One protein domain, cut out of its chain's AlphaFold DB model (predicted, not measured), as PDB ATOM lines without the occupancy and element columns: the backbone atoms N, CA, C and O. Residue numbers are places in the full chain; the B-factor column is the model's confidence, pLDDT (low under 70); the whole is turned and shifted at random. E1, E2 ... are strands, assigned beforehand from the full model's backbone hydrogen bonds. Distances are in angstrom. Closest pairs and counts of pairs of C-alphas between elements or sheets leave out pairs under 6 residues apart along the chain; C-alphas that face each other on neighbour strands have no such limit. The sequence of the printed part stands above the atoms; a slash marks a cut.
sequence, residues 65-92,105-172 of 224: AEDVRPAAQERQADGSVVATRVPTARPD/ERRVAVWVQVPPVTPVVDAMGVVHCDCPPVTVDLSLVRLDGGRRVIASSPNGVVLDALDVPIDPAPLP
ATOM      1  N   ALA A  65     -26.743 -57.585  16.868       87.69
ATOM      2  CA  ALA A  65     -26.738 -56.374  16.066       87.69
ATOM      3  C   ALA A  65     -28.186 -55.913  15.866       87.69
ATOM      4  O   ALA A  65     -29.081 -56.735  15.665       87.69
ATOM      5  N   GLU A  66     -28.413 -54.607  15.956       91.25
ATOM      6  CA  GLU A  66     -29.718 -54.036  15.664       91.25
ATOM      7  C   GLU A  66     -30.085 -54.259  14.191       91.25
ATOM      8  O   GLU A  66     -29.279 -53.986  13.299       91.25
ATOM      9  N   ASP A  67     -31.312 -54.709  13.918       92.06
ATOM     10  CA  ASP A  67     -31.832 -54.693  12.554       92.06
ATOM     11  C   ASP A  67     -32.117 -53.252  12.116       92.06
ATOM     12  O   ASP A  67     -33.072 -52.621  12.579       92.06
ATOM     13  N   VAL A  68     -31.292 -52.750  11.197       94.19
ATOM     14  CA  VAL A  68     -31.375 -51.398  10.626       94.19
ATOM     15  C   VAL A  68     -31.876 -51.377   9.185       94.19
ATOM     16  O   VAL A  68     -31.759 -50.351   8.519       94.19
ATOM     17  N   ARG A  69     -32.447 -52.480   8.680       95.38
ATOM     18  CA  ARG A  69     -33.010 -52.512   7.323       95.38
ATOM     19  C   ARG A  69     -34.056 -51.403   7.141       95.38
ATOM     20  O   ARG A  69     -34.781 -51.117   8.101       95.38
ATOM     21  N   PRO A  70     -34.142 -50.788   5.942       96.44
ATOM     22  CA  PRO A  70     -35.127 -49.751   5.669       96.44
ATOM     23  C   PRO A  70     -36.540 -50.225   5.991       96.44
ATOM     24  O   PRO A  70     -36.886 -51.379   5.732       96.44
ATOM     25  N   ALA A  71     -37.356 -49.328   6.530       96.75
ATOM     26  CA  ALA A  71     -38.736 -49.629   6.875       96.75
ATOM     27  C   ALA A  71     -39.625 -48.414   6.619       96.75
ATOM     28  O   ALA A  71     -39.230 -47.284   6.898       96.75
ATOM     29  N   ALA A  72     -40.820 -48.652   6.084       97.06
ATOM     30  CA  ALA A  72     -41.774 -47.589   5.803       97.06
ATOM     31  C   ALA A  72     -42.364 -47.002   7.095       97.06
ATOM     32  O   ALA A  72     -42.306 -47.616   8.166       97.06
ATOM     33  N   GLN A  73     -42.933 -45.807   6.967       97.56
ATOM     34  CA  GLN A  73     -43.772 -45.209   7.994       97.56
ATOM     35  C   GLN A  73     -45.041 -46.033   8.223       97.56
ATOM     36  O   GLN A  73     -45.667 -46.496   7.268       97.56
ATOM     37  N   GLU A  74     -45.475 -46.119   9.480       97.69
ATOM     38  CA  GLU A  74     -46.752 -46.732   9.853       97.69
ATOM     39  C   GLU A  74     -47.555 -45.771  10.732       97.69
ATOM     40  O   GLU A  74     -47.062 -45.279  11.747       97.69
ATOM     41  N   ARG A  75     -48.803 -45.486  10.348       97.94
ATOM     42  CA  ARG A  75     -49.719 -44.661  11.148       97.94
ATOM     43  C   ARG A  75     -50.549 -45.559  12.063       97.94
ATOM     44  O   ARG A  75     -51.151 -46.523  11.597       97.94
ATOM     45  N   GLN A  76     -50.598 -45.223  13.347       97.38
ATOM     46  CA  GLN A  76     -51.323 -45.984  14.362       97.38
ATOM     47  C   GLN A  76     -52.739 -45.428  14.580       97.38
ATOM     48  O   GLN A  76     -53.071 -44.316  14.158       97.38
ATOM     49  N   ALA A  77     -53.595 -46.221  15.231       97.00
ATOM     50  CA  ALA A  77     -55.005 -45.885  15.446       97.00
ATOM     51  C   ALA A  77     -55.217 -44.646  16.336       97.00
ATOM     52  O   ALA A  77     -56.220 -43.955  16.192       97.00
ATOM     53  N   ASP A  78     -54.273 -44.351  17.229       95.62
ATOM     54  CA  ASP A  78     -54.278 -43.179  18.112       95.62
ATOM     55  C   ASP A  78     -53.725 -41.905  17.440       95.62
ATOM     56  O   ASP A  78     -53.598 -40.865  18.080       95.62
ATOM     57  N   GLY A  79     -53.395 -41.971  16.146       94.44
ATOM     58  CA  GLY A  79     -52.852 -40.851  15.383       94.44
ATOM     59  C   GLY A  79     -51.336 -40.678  15.493       94.44
ATOM     60  O   GLY A  79     -50.794 -39.826  14.781       94.44
ATOM     61  N   SER A  80     -50.657 -41.490  16.308       97.50
ATOM     62  CA  SER A  80     -49.196 -41.544  16.355       97.50
ATOM     63  C   SER A  80     -48.605 -42.199  15.101       97.50
ATOM     64  O   SER A  80     -49.303 -42.820  14.287       97.50
ATOM     65  N   VAL A  81     -47.306 -41.993  14.904       98.44
ATOM     66  CA  VAL A  81     -46.590 -42.373  13.689       98.44
ATOM     67  C   VAL A  81     -45.300 -43.097  14.051       98.44
ATOM     68  O   VAL A  81     -44.420 -42.532  14.699       98.44
ATOM     69  N   VAL A  82     -45.160 -44.339  13.591       98.12
ATOM     70  CA  VAL A  82     -43.884 -45.058  13.594       98.12
ATOM     71  C   VAL A  82     -43.037 -44.510  12.451       98.12
ATOM     72  O   VAL A  82     -43.417 -44.624  11.286       98.12
ATOM     73  N   ALA A  83     -41.889 -43.926  12.779       98.12
ATOM     74  CA  ALA A  83     -41.025 -43.234  11.834       98.12
ATOM     75  C   ALA A  83     -40.524 -44.144  10.702       98.12
ATOM     76  O   ALA A  83     -40.186 -45.316  10.927       98.12
ATOM     77  N   THR A  84     -40.417 -43.582   9.497       97.88
ATOM     78  CA  THR A  84     -39.698 -44.192   8.376       97.88
ATOM     79  C   THR A  84     -38.249 -44.413   8.777       97.88
ATOM     80  O   THR A  84     -37.576 -43.478   9.207       97.88
ATOM     81  N   ARG A  85     -37.738 -45.628   8.588       96.88
ATOM     82  CA  ARG A  85     -36.328 -45.926   8.809       96.88
ATOM     83  C   ARG A  85     -35.547 -45.835   7.507       96.88
ATOM     84  O   ARG A  85     -35.798 -46.612   6.585       96.88
ATOM     85  N   VAL A  86     -34.555 -44.949   7.472       95.38
ATOM     86  CA  VAL A  86     -33.657 -44.771   6.321       95.38
ATOM     87  C   VAL A  86     -32.206 -44.925   6.785       95.38
ATOM     88  O   VAL A  86     -31.602 -43.952   7.232       95.38
ATOM     89  N   PRO A  87     -31.625 -46.137   6.728       92.00
ATOM     90  CA  PRO A  87     -30.213 -46.324   7.039       92.00
ATOM     91  C   PRO A  87     -29.348 -45.597   6.006       92.00
ATOM     92  O   PRO A  87     -29.567 -45.713   4.799       92.00
ATOM     93  N   THR A  88     -28.335 -44.875   6.476       89.44
ATOM     94  CA  THR A  88     -27.360 -44.201   5.613       89.44
ATOM     95  C   THR A  88     -25.948 -44.563   6.046       89.44
ATOM     96  O   THR A  88     -25.615 -44.515   7.226       89.44
ATOM     97  N   ALA A  89     -25.097 -44.917   5.084       84.38
ATOM     98  CA  ALA A  89     -23.690 -45.208   5.357       84.38
ATOM     99  C   ALA A  89     -22.885 -43.937   5.684       84.38
ATOM    100  O   ALA A  89     -21.793 -44.017   6.244       84.38
ATOM    101  N   ARG A  90     -23.392 -42.767   5.276       88.88
ATOM    102  CA  ARG A  90     -22.766 -41.460   5.484       88.88
ATOM    103  C   ARG A  90     -23.868 -40.442   5.770       88.88
ATOM    104  O   ARG A  90     -24.416 -39.884   4.821       88.88
ATOM    105  N   PRO A  91     -24.252 -40.246   7.040       88.69
ATOM    106  CA  PRO A  91     -25.229 -39.226   7.378       88.69
ATOM    107  C   PRO A  91     -24.654 -37.841   7.086       88.69
ATOM    108  O   PRO A  91     -23.457 -37.603   7.269       88.69
ATOM    109  N   ASP A  92     -25.519 -36.921   6.666       91.75
ATOM    110  CA  ASP A  92     -25.171 -35.504   6.613       91.75
ATOM    111  C   ASP A  92     -24.730 -35.019   8.000       91.75
ATOM    112  O   ASP A  92     -25.136 -35.610   9.009       91.75
ATOM    113  N   GLU A 105     -25.649 -41.159  17.725       93.31
ATOM    114  CA  GLU A 105     -25.988 -42.570  17.483       93.31
ATOM    115  C   GLU A 105     -27.167 -42.717  16.509       93.31
ATOM    116  O   GLU A 105     -27.281 -43.692  15.760       93.31
ATOM    117  N   ARG A 106     -28.078 -41.743  16.512       94.62
ATOM    118  CA  ARG A 106     -29.321 -41.781  15.744       94.62
ATOM    119  C   ARG A 106     -29.859 -40.381  15.530       94.62
ATOM    120  O   ARG A 106     -29.881 -39.581  16.464       94.62
ATOM    121  N   ARG A 107     -30.373 -40.130  14.328       95.38
ATOM    122  CA  ARG A 107     -31.074 -38.891  14.000       95.38
ATOM    123  C   ARG A 107     -32.559 -39.148  13.853       95.38
ATOM    124  O   ARG A 107     -32.964 -40.041  13.114       95.38
ATOM    125  N   VAL A 108     -33.352 -38.325  14.524       96.69
ATOM    126  CA  VAL A 108     -34.810 -38.340  14.428       96.69
ATOM    127  C   VAL A 108     -35.274 -36.978  13.940       96.69
ATOM    128  O   VAL A 108     -34.843 -35.955  14.471       96.69
ATOM    129  N   ALA A 109     -36.154 -36.965  12.947       96.75
ATOM    130  CA  ALA A 109     -36.852 -35.762  12.512       96.75
ATOM    131  C   ALA A 109     -38.356 -36.026  12.502       96.75
ATOM    132  O   ALA A 109     -38.796 -37.106  12.116       96.75
ATOM    133  N   VAL A 110     -39.143 -35.046  12.938       97.81
ATOM    134  CA  VAL A 110     -40.603 -35.132  12.957       97.81
ATOM    135  C   VAL A 110     -41.165 -33.855  12.364       97.81
ATOM    136  O   VAL A 110     -40.787 -32.757  12.769       97.81
ATOM    137  N   TRP A 111     -42.091 -34.006  11.427       97.75
ATOM    138  CA  TRP A 111     -42.858 -32.903  10.876       97.75
ATOM    139  C   TRP A 111     -44.214 -32.874  11.561       97.75
ATOM    140  O   TRP A 111     -44.981 -33.834  11.481       97.75
ATOM    141  N   VAL A 112     -44.507 -31.770  12.244       97.00
ATOM    142  CA  VAL A 112     -45.744 -31.601  13.007       97.00
ATOM    143  C   VAL A 112     -46.482 -30.371  12.513       97.00
ATOM    144  O   VAL A 112     -45.907 -29.294  12.367       97.00
ATOM    145  N   GLN A 113     -47.774 -30.540  12.264       93.94
ATOM    146  CA  GLN A 113     -48.686 -29.449  11.992       93.94
ATOM    147  C   GLN A 113     -49.207 -28.878  13.310       93.94
ATOM    148  O   GLN A 113     -49.837 -29.580  14.108       93.94
ATOM    149  N   VAL A 114     -48.954 -27.587  13.513       91.19
ATOM    150  CA  VAL A 114     -49.502 -26.807  14.627       91.19
ATOM    151  C   VAL A 114     -51.002 -26.577  14.386       91.19
ATOM    152  O   VAL A 114     -51.394 -26.352  13.234       91.19
ATOM    153  N   PRO A 115     -51.857 -26.625  15.426       85.94
ATOM    154  CA  PRO A 115     -53.265 -26.266  15.296       85.94
ATOM    155  C   PRO A 115     -53.447 -24.857  14.713       85.94
ATOM    156  O   PRO A 115     -52.598 -23.990  14.928       85.94
ATOM    157  N   PRO A 116     -54.551 -24.599  13.990       82.19
ATOM    158  CA  PRO A 116     -54.831 -23.270  13.463       82.19
ATOM    159  C   PRO A 116     -54.936 -22.253  14.603       82.19
ATOM    160  O   PRO A 116     -55.597 -22.497  15.613       82.19
ATOM    161  N   VAL A 117     -54.287 -21.104  14.416       84.88
ATOM    162  CA  VAL A 117     -54.249 -20.011  15.392       84.88
ATOM    163  C   VAL A 117     -55.129 -18.875  14.895       84.88
ATOM    164  O   VAL A 117     -55.018 -18.453  13.742       84.88
ATOM    165  N   THR A 118     -56.004 -18.374  15.765       82.75
ATOM    166  CA  THR A 118     -56.810 -17.185  15.475       82.75
ATOM    167  C   THR A 118     -55.937 -15.939  15.643       82.75
ATOM    168  O   THR A 118     -55.334 -15.782  16.707       82.75
ATOM    169  N   PRO A 119     -55.856 -15.044  14.642       86.31
ATOM    170  CA  PRO A 119     -55.110 -13.800  14.777       86.31
ATOM    171  C   PRO A 119     -55.727 -12.911  15.864       86.31
ATOM    172  O   PRO A 119     -56.946 -12.739  15.921       86.31
ATOM    173  N   VAL A 120     -54.875 -12.327  16.701       85.94
ATOM    174  CA  VAL A 120     -55.239 -11.387  17.763       85.94
ATOM    175  C   VAL A 120     -54.733 -10.000  17.373       85.94
ATOM    176  O   VAL A 120     -53.631  -9.849  16.849       85.94
ATOM    177  N   VAL A 121     -55.557  -8.977  17.594       89.69
ATOM    178  CA  VAL A 121     -55.187  -7.575  17.378       89.69
ATOM    179  C   VAL A 121     -54.823  -6.980  18.731       89.69
ATOM    180  O   VAL A 121     -55.636  -7.025  19.654       89.69
ATOM    181  N   ASP A 122     -53.607  -6.457  18.869       88.75
ATOM    182  CA  ASP A 122     -53.195  -5.788  20.105       88.75
ATOM    183  C   ASP A 122     -53.828  -4.389  20.253       88.75
ATOM    184  O   ASP A 122     -54.525  -3.881  19.370       88.75
ATOM    185  N   ALA A 123     -53.573  -3.734  21.390       89.81
ATOM    186  CA  ALA A 123     -54.077  -2.388  21.672       89.81
ATOM    187  C   ALA A 123     -53.564  -1.310  20.691       89.81
ATOM    188  O   ALA A 123     -54.118  -0.212  20.647       89.81
ATOM    189  N   MET A 124     -52.528  -1.616  19.906       91.38
ATOM    190  CA  MET A 124     -51.933  -0.746  18.895       91.38
ATOM    191  C   MET A 124     -52.433  -1.067  17.476       91.38
ATOM    192  O   MET A 124     -51.997  -0.429  16.518       91.38
ATOM    193  N   GLY A 125     -53.363  -2.018  17.323       92.12
ATOM    194  CA  GLY A 125     -53.896  -2.427  16.025       92.12
ATOM    195  C   GLY A 125     -52.999  -3.405  15.258       92.12
ATOM    196  O   GLY A 125     -53.245  -3.646  14.075       92.12
ATOM    197  N   VAL A 126     -51.963  -3.967  15.890       91.06
ATOM    198  CA  VAL A 126     -51.038  -4.920  15.267       91.06
ATOM    199  C   VAL A 126     -51.603  -6.333  15.372       91.06
ATOM    200  O   VAL A 126     -51.883  -6.844  16.459       91.06
ATOM    201  N   VAL A 127     -51.749  -6.978  14.215       89.31
ATOM    202  CA  VAL A 127     -52.152  -8.383  14.118       89.31
ATOM    203  C   VAL A 127     -50.960  -9.270  14.473       89.31
ATOM    204  O   VAL A 127     -49.930  -9.223  13.802       89.31
ATOM    205  N   HIS A 128     -51.117 -10.106  15.490       86.62
ATOM    206  CA  HIS A 128     -50.169 -11.156  15.848       86.62
ATOM    207  C   HIS A 128     -50.897 -12.494  16.001       86.62
ATOM    208  O   HIS A 128     -52.108 -12.551  16.210       86.62
ATOM    209  N   CYS A 129     -50.153 -13.585  15.857       83.00
ATOM    210  CA  CYS A 129     -50.654 -14.930  16.106       83.00
ATOM    211  C   CYS A 129     -49.930 -15.485  17.327       83.00
ATOM    212  O   CYS A 129     -48.720 -15.708  17.273       83.00
ATOM    213  N   ASP A 130     -50.673 -15.740  18.401       81.62
ATOM    214  CA  ASP A 130     -50.151 -16.457  19.560       81.62
ATOM    215  C   ASP A 130     -50.162 -17.956  19.264       81.62
ATOM    216  O   ASP A 130     -51.147 -18.656  19.501       81.62
ATOM    217  N   CYS A 131     -49.070 -18.451  18.683       81.38
ATOM    218  CA  CYS A 131     -48.892 -19.876  18.432       81.38
ATOM    219  C   CYS A 131     -48.581 -20.591  19.754       81.38
ATOM    220  O   CYS A 131     -47.476 -20.413  20.281       81.38
ATOM    221  N   PRO A 132     -49.500 -21.410  20.304       86.12
ATOM    222  CA  PRO A 132     -49.190 -22.171  21.501       86.12
ATOM    223  C   PRO A 132     -48.052 -23.160  21.206       86.12
ATOM    224  O   PRO A 132     -47.921 -23.639  20.073       86.12
ATOM    225  N   PRO A 133     -47.227 -23.497  22.210       91.25
ATOM    226  CA  PRO A 133     -46.190 -24.501  22.037       91.25
ATOM    227  C   PRO A 133     -46.818 -25.854  21.680       91.25
ATOM    228  O   PRO A 133     -47.815 -26.258  22.279       91.25
ATOM    229  N   VAL A 134     -46.208 -26.566  20.733       95.06
ATOM    230  CA  VAL A 134     -46.574 -27.946  20.389       95.06
ATOM    231  C   VAL A 134     -45.626 -28.908  21.087       95.06
ATOM    232  O   VAL A 134     -44.409 -28.730  21.045       95.06
ATOM    233  N   THR A 135     -46.195 -29.928  21.717       96.44
ATOM    234  CA  THR A 135     -45.449 -30.992  22.384       96.44
ATOM    235  C   THR A 135     -45.328 -32.178  21.444       96.44
ATOM    236  O   THR A 135     -46.313 -32.602  20.849       96.44
ATOM    237  N   VAL A 136     -44.124 -32.732  21.327       97.81
ATOM    238  CA  VAL A 136     -43.871 -33.957  20.566       97.81
ATOM    239  C   VAL A 136     -43.291 -34.989  21.513       97.81
ATOM    240  O   VAL A 136     -42.212 -34.785  22.070       97.81
ATOM    241  N   ASP A 137     -44.002 -36.096  21.670       98.06
ATOM    242  CA  ASP A 137     -43.562 -37.238  22.451       98.06
ATOM    243  C   ASP A 137     -42.872 -38.237  21.521       98.06
ATOM    244  O   ASP A 137     -43.425 -38.674  20.510       98.06
ATOM    245  N   LEU A 138     -41.634 -38.593  21.864       98.44
ATOM    246  CA  LEU A 138     -40.825 -39.557  21.127       98.44
ATOM    247  C   LEU A 138     -40.593 -40.791  21.990       98.44
ATOM    248  O   LEU A 138     -39.952 -40.718  23.037       98.44
ATOM    249  N   SER A 139     -41.074 -41.939  21.525       98.25
ATOM    250  CA  SER A 139     -40.849 -43.228  22.175       98.25
ATOM    251  C   SER A 139     -39.936 -44.104  21.328       98.25
ATOM    252  O   SER A 139     -40.235 -44.394  20.173       98.25
ATOM    253  N   LEU A 140     -38.827 -44.565  21.910       96.81
ATOM    254  CA  LEU A 140     -37.940 -45.545  21.285       96.81
ATOM    255  C   LEU A 140     -38.371 -46.956  21.697       96.81
ATOM    256  O   LEU A 140     -38.178 -47.370  22.842       96.81
ATOM    257  N   VAL A 141     -38.938 -47.707  20.759       95.62
ATOM    258  CA  VAL A 141     -39.454 -49.062  20.986       95.62
ATOM    259  C   VAL A 141     -38.556 -50.109  20.344       95.62
ATOM    260  O   VAL A 141     -37.812 -49.820  19.409       95.62
ATOM    261  N   ARG A 142     -38.628 -51.350  20.831       92.50
ATOM    262  CA  ARG A 142     -38.015 -52.502  20.159       92.50
ATOM    263  C   ARG A 142     -39.082 -53.206  19.339       92.50
ATOM    264  O   ARG A 142     -40.073 -53.654  19.908       92.50
ATOM    265  N   LEU A 143     -38.861 -53.304  18.037       90.88
ATOM    266  CA  LEU A 143     -39.790 -53.911  17.091       90.88
ATOM    267  C   LEU A 143     -38.985 -54.599  15.983       90.88
ATOM    268  O   LEU A 143     -37.988 -54.044  15.519       90.88
ATOM    269  N   ASP A 144     -39.382 -55.818  15.620       87.19
ATOM    270  CA  ASP A 144     -38.789 -56.615  14.533       87.19
ATOM    271  C   ASP A 144     -37.258 -56.750  14.588       87.19
ATOM    272  O   ASP A 144     -36.563 -56.672  13.581       87.19
ATOM    273  N   GLY A 145     -36.706 -56.935  15.792       86.50
ATOM    274  CA  GLY A 145     -35.260 -57.105  15.985       86.50
ATOM    275  C   GLY A 145     -34.438 -55.814  15.884       86.50
ATOM    276  O   GLY A 145     -33.211 -55.874  15.945       86.50
ATOM    277  N   GLY A 146     -35.084 -54.648  15.778       90.81
ATOM    278  CA  GLY A 146     -34.437 -53.336  15.789       90.81
ATOM    279  C   GLY A 146     -35.071 -52.361  16.783       90.81
ATOM    280  O   GLY A 146     -36.021 -52.698  17.494       90.81
ATOM    281  N   ARG A 147     -34.558 -51.128  16.837       94.56
ATOM    282  CA  ARG A 147     -35.195 -50.007  17.538       94.56
ATOM    283  C   ARG A 147     -35.947 -49.134  16.534       94.56
ATOM    284  O   ARG A 147     -35.428 -48.837  15.455       94.56
ATOM    285  N   ARG A 148     -37.174 -48.745  16.866       95.81
ATOM    286  CA  ARG A 148     -38.026 -47.854  16.066       95.81
ATOM    287  C   ARG A 148     -38.443 -46.666  16.912       95.81
ATOM    288  O   ARG A 148     -38.636 -46.806  18.117       95.81
ATOM    289  N   VAL A 149     -38.595 -45.515  16.276       97.75
ATOM    290  CA  VAL A 149     -39.110 -44.310  16.924       97.75
ATOM    291  C   VAL A 149     -40.587 -44.158  16.600       97.75
ATOM    292  O   VAL A 149     -40.977 -44.241  15.438       97.75
ATOM    293  N   ILE A 150     -41.396 -43.939  17.630       98.31
ATOM    294  CA  ILE A 150     -42.802 -43.560  17.516       98.31
ATOM    295  C   ILE A 150     -42.913 -42.100  17.935       98.31
ATOM    296  O   ILE A 150     -42.458 -41.742  19.022       98.31
ATOM    297  N   ALA A 151     -43.497 -41.279  17.072       98.56
ATOM    298  CA  ALA A 151     -43.791 -39.882  17.339       98.56
ATOM    299  C   ALA A 151     -45.294 -39.697  17.563       98.56
ATOM    300  O   ALA A 151     -46.117 -40.129  16.753       98.56
ATOM    301  N   SER A 152     -45.654 -39.015  18.642       98.19
ATOM    302  CA  SER A 152     -47.018 -38.575  18.921       98.19
ATOM    303  C   SER A 152     -47.014 -37.130  19.407       98.19
ATOM    304  O   SER A 152     -45.972 -36.553  19.712       98.19
ATOM    305  N   SER A 153     -48.183 -36.503  19.406       97.75
ATOM    306  CA  SER A 153     -48.342 -35.128  19.864       97.75
ATOM    307  C   SER A 153     -49.764 -34.953  20.403       97.75
ATOM    308  O   SER A 153     -50.716 -35.241  19.675       97.75
ATOM    309  N   PRO A 154     -49.946 -34.491  21.653       96.00
ATOM    310  CA  PRO A 154     -51.273 -34.301  22.237       96.00
ATOM    311  C   PRO A 154     -51.988 -33.046  21.710       96.00
ATOM    312  O   PRO A 154     -53.207 -32.941  21.815       96.00
ATOM    313  N   ASN A 155     -51.244 -32.077  21.173       93.94
ATOM    314  CA  ASN A 155     -51.738 -30.745  20.812       93.94
ATOM    315  C   ASN A 155     -51.279 -30.291  19.414       93.94
ATOM    316  O   ASN A 155     -51.145 -29.101  19.148       93.94
ATOM    317  N   GLY A 156     -51.055 -31.246  18.517       94.44
ATOM    318  CA  GLY A 156     -50.586 -31.042  17.145       94.44
ATOM    319  C   GLY A 156     -50.677 -32.346  16.358       94.44
ATOM    320  O   GLY A 156     -50.809 -33.412  16.957       94.44
ATOM    321  N   VAL A 157     -50.620 -32.276  15.029       95.94
ATOM    322  CA  VAL A 157     -50.769 -33.455  14.159       95.94
ATOM    323  C   VAL A 157     -49.415 -33.839  13.583       95.94
ATOM    324  O   VAL A 157     -48.823 -33.075  12.825       95.94
ATOM    325  N   VAL A 158     -48.924 -35.035  13.910       97.56
ATOM    326  CA  VAL A 158     -47.708 -35.575  13.287       97.56
ATOM    327  C   VAL A 158     -48.015 -35.912  11.828       97.56
ATOM    328  O   VAL A 158     -48.899 -36.727  11.556       97.56
ATOM    329  N   LEU A 159     -47.316 -35.268  10.897       97.00
ATOM    330  CA  LEU A 159     -47.463 -35.468   9.455       97.00
ATOM    331  C   LEU A 159     -46.544 -36.584   8.952       97.00
ATOM    332  O   LEU A 159     -46.981 -37.444   8.189       97.00
ATOM    333  N   ASP A 160     -45.290 -36.556   9.398       97.75
ATOM    334  CA  ASP A 160     -44.232 -37.470   8.975       97.75
ATOM    335  C   ASP A 160     -43.181 -37.603  10.084       97.75
ATOM    336  O   ASP A 160     -43.003 -36.690  10.900       97.75
ATOM    337  N   ALA A 161     -42.483 -38.731  10.111       97.81
ATOM    338  CA  ALA A 161     -41.369 -38.968  11.011       97.81
ATOM    339  C   ALA A 161     -40.276 -39.801  10.331       97.81
ATOM    340  O   ALA A 161     -40.539 -40.800   9.661       97.81
ATOM    341  N   LEU A 162     -39.026 -39.411  10.562       97.25
ATOM    342  CA  LEU A 162     -37.823 -40.027  10.018       97.25
ATOM    343  C   LEU A 162     -36.912 -40.493  11.154       97.25
ATOM    344  O   LEU A 162     -36.669 -39.763  12.112       97.25
ATOM    345  N   ASP A 163     -36.371 -41.694  10.994       96.31
ATOM    346  CA  ASP A 163     -35.437 -42.357  11.893       96.31
ATOM    347  C   ASP A 163     -34.221 -42.855  11.094       96.31
ATOM    348  O   ASP A 163     -34.318 -43.748  10.248       96.31
ATOM    349  N   VAL A 164     -33.059 -42.257  11.349       95.75
ATOM    350  CA  VAL A 164     -31.791 -42.594  10.696       95.75
ATOM    351  C   VAL A 164     -30.856 -43.211  11.737       95.75
ATOM    352  O   VAL A 164     -30.280 -42.477  12.550       95.75
ATOM    353  N   PRO A 165     -30.668 -44.544  11.737       94.69
ATOM    354  CA  PRO A 165     -29.665 -45.183  12.579       94.69
ATOM    355  C   PRO A 165     -28.266 -44.866  12.031       94.69
ATOM    356  O   PRO A 165     -27.944 -45.262  10.912       94.69
ATOM    357  N   ILE A 166     -27.454 -44.141  12.805       93.94
ATOM    358  CA  ILE A 166     -26.089 -43.743  12.420       93.94
ATOM    359  C   ILE A 166     -25.079 -44.743  12.978       93.94
ATOM    360  O   ILE A 166     -24.254 -45.263  12.232       93.94
ATOM    361  N   ASP A 167     -25.192 -45.043  14.271       90.19
ATOM    362  CA  ASP A 167     -24.410 -46.065  14.959       90.19
ATOM    363  C   ASP A 167     -25.375 -47.090  15.586       90.19
ATOM    364  O   ASP A 167     -26.004 -46.812  16.613       90.19
ATOM    365  N   PRO A 168     -25.606 -48.243  14.927       84.81
ATOM    366  CA  PRO A 168     -26.551 -49.249  15.397       84.81
ATOM    367  C   PRO A 168     -26.148 -49.793  16.769       84.81
ATOM    368  O   PRO A 168     -25.079 -50.379  16.946       84.81
ATOM    369  N   ALA A 169     -27.035 -49.656  17.750       85.50
ATOM    370  CA  ALA A 169     -26.699 -50.009  19.119       85.50
ATOM    371  C   ALA A 169     -26.819 -51.526  19.352       85.50
ATOM    372  O   ALA A 169     -27.790 -52.143  18.906       85.50
ATOM    373  N   PRO A 170     -25.919 -52.146  20.135       88.06
ATOM    374  CA  PRO A 170     -26.076 -53.540  20.520       88.06
ATOM    375  C   PRO A 170     -27.403 -53.742  21.265       88.06
ATOM    376  O   PRO A 170     -27.736 -53.028  22.220       88.06
ATOM    377  N   LEU A 171     -28.179 -54.729  20.825       86.00
ATOM    378  CA  LEU A 171     -29.398 -55.151  21.498       86.00
ATOM    379  C   LEU A 171     -29.094 -56.275  22.487       86.00
ATOM    380  O   LEU A 171     -28.211 -57.106  22.237       86.00
ATOM    381  N   PRO A 172     -29.827 -56.342  23.615       83.25
ATOM    382  CA  PRO A 172     -29.760 -57.518  24.463       83.25
ATOM    383  C   PRO A 172     -30.160 -58.755  23.647       83.25
ATOM    384  O   PRO A 172     -30.967 -58.641  22.719       83.25
TER     385      PRO A 172
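What this domain is: This is residues 65 to 92 and 105 to 172 of the 224 residues of an uncharacterized protein of Chitiniphilus eburneus (UniProt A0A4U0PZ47). With little regular structure, this is a small body of two strand pairs next to each other, E1 with E4 and the hairpin E2 and E3; a thin arm within residues 114 to 136 sticks out and makes the length. Short pairings tie residues 81 to 85 to E3 and E4. The printed part has 96 residues, 31 in four named strands, E1 to E4 in order, all strand, both sheets antiparallel; it is loose, radius of gyration of the C-alphas 17.7 A, spanning 61 by 32 by 21 A.

Where its parts are: E1, residues 106 to 113, begins at C-alpha (-29.321, -41.781, 15.744) and is 23.3 A long. E2 is residues 137 to 143, E3 146 to 152. E4, residues 157 to 165, 24.2 A, ends at C-alpha (-29.665, -45.183, 12.579).

How they stand to each other: E1 and E4 are antiparallel neighbour strands, with 169 degrees between their N-to-C directions, and N 109 and O 162 are within hydrogen-bond range at 3.0 A. E2 and E3 form a hairpin, N 139 to O 150 2.9 A. The closest C-alphas of E3 and E4, Ser 152 and Val 158, are 6.4 A apart. E2 and E4 are apart.

The domain as a whole: The C-alphas farthest apart, Met 124 and Pro 172, are 61.2 A apart. Residues 93 to 104 are cut out, a 13.0 A gap between C-alphas. The E1 to E2 link is long. No printed residue is under 70 in pLDDT.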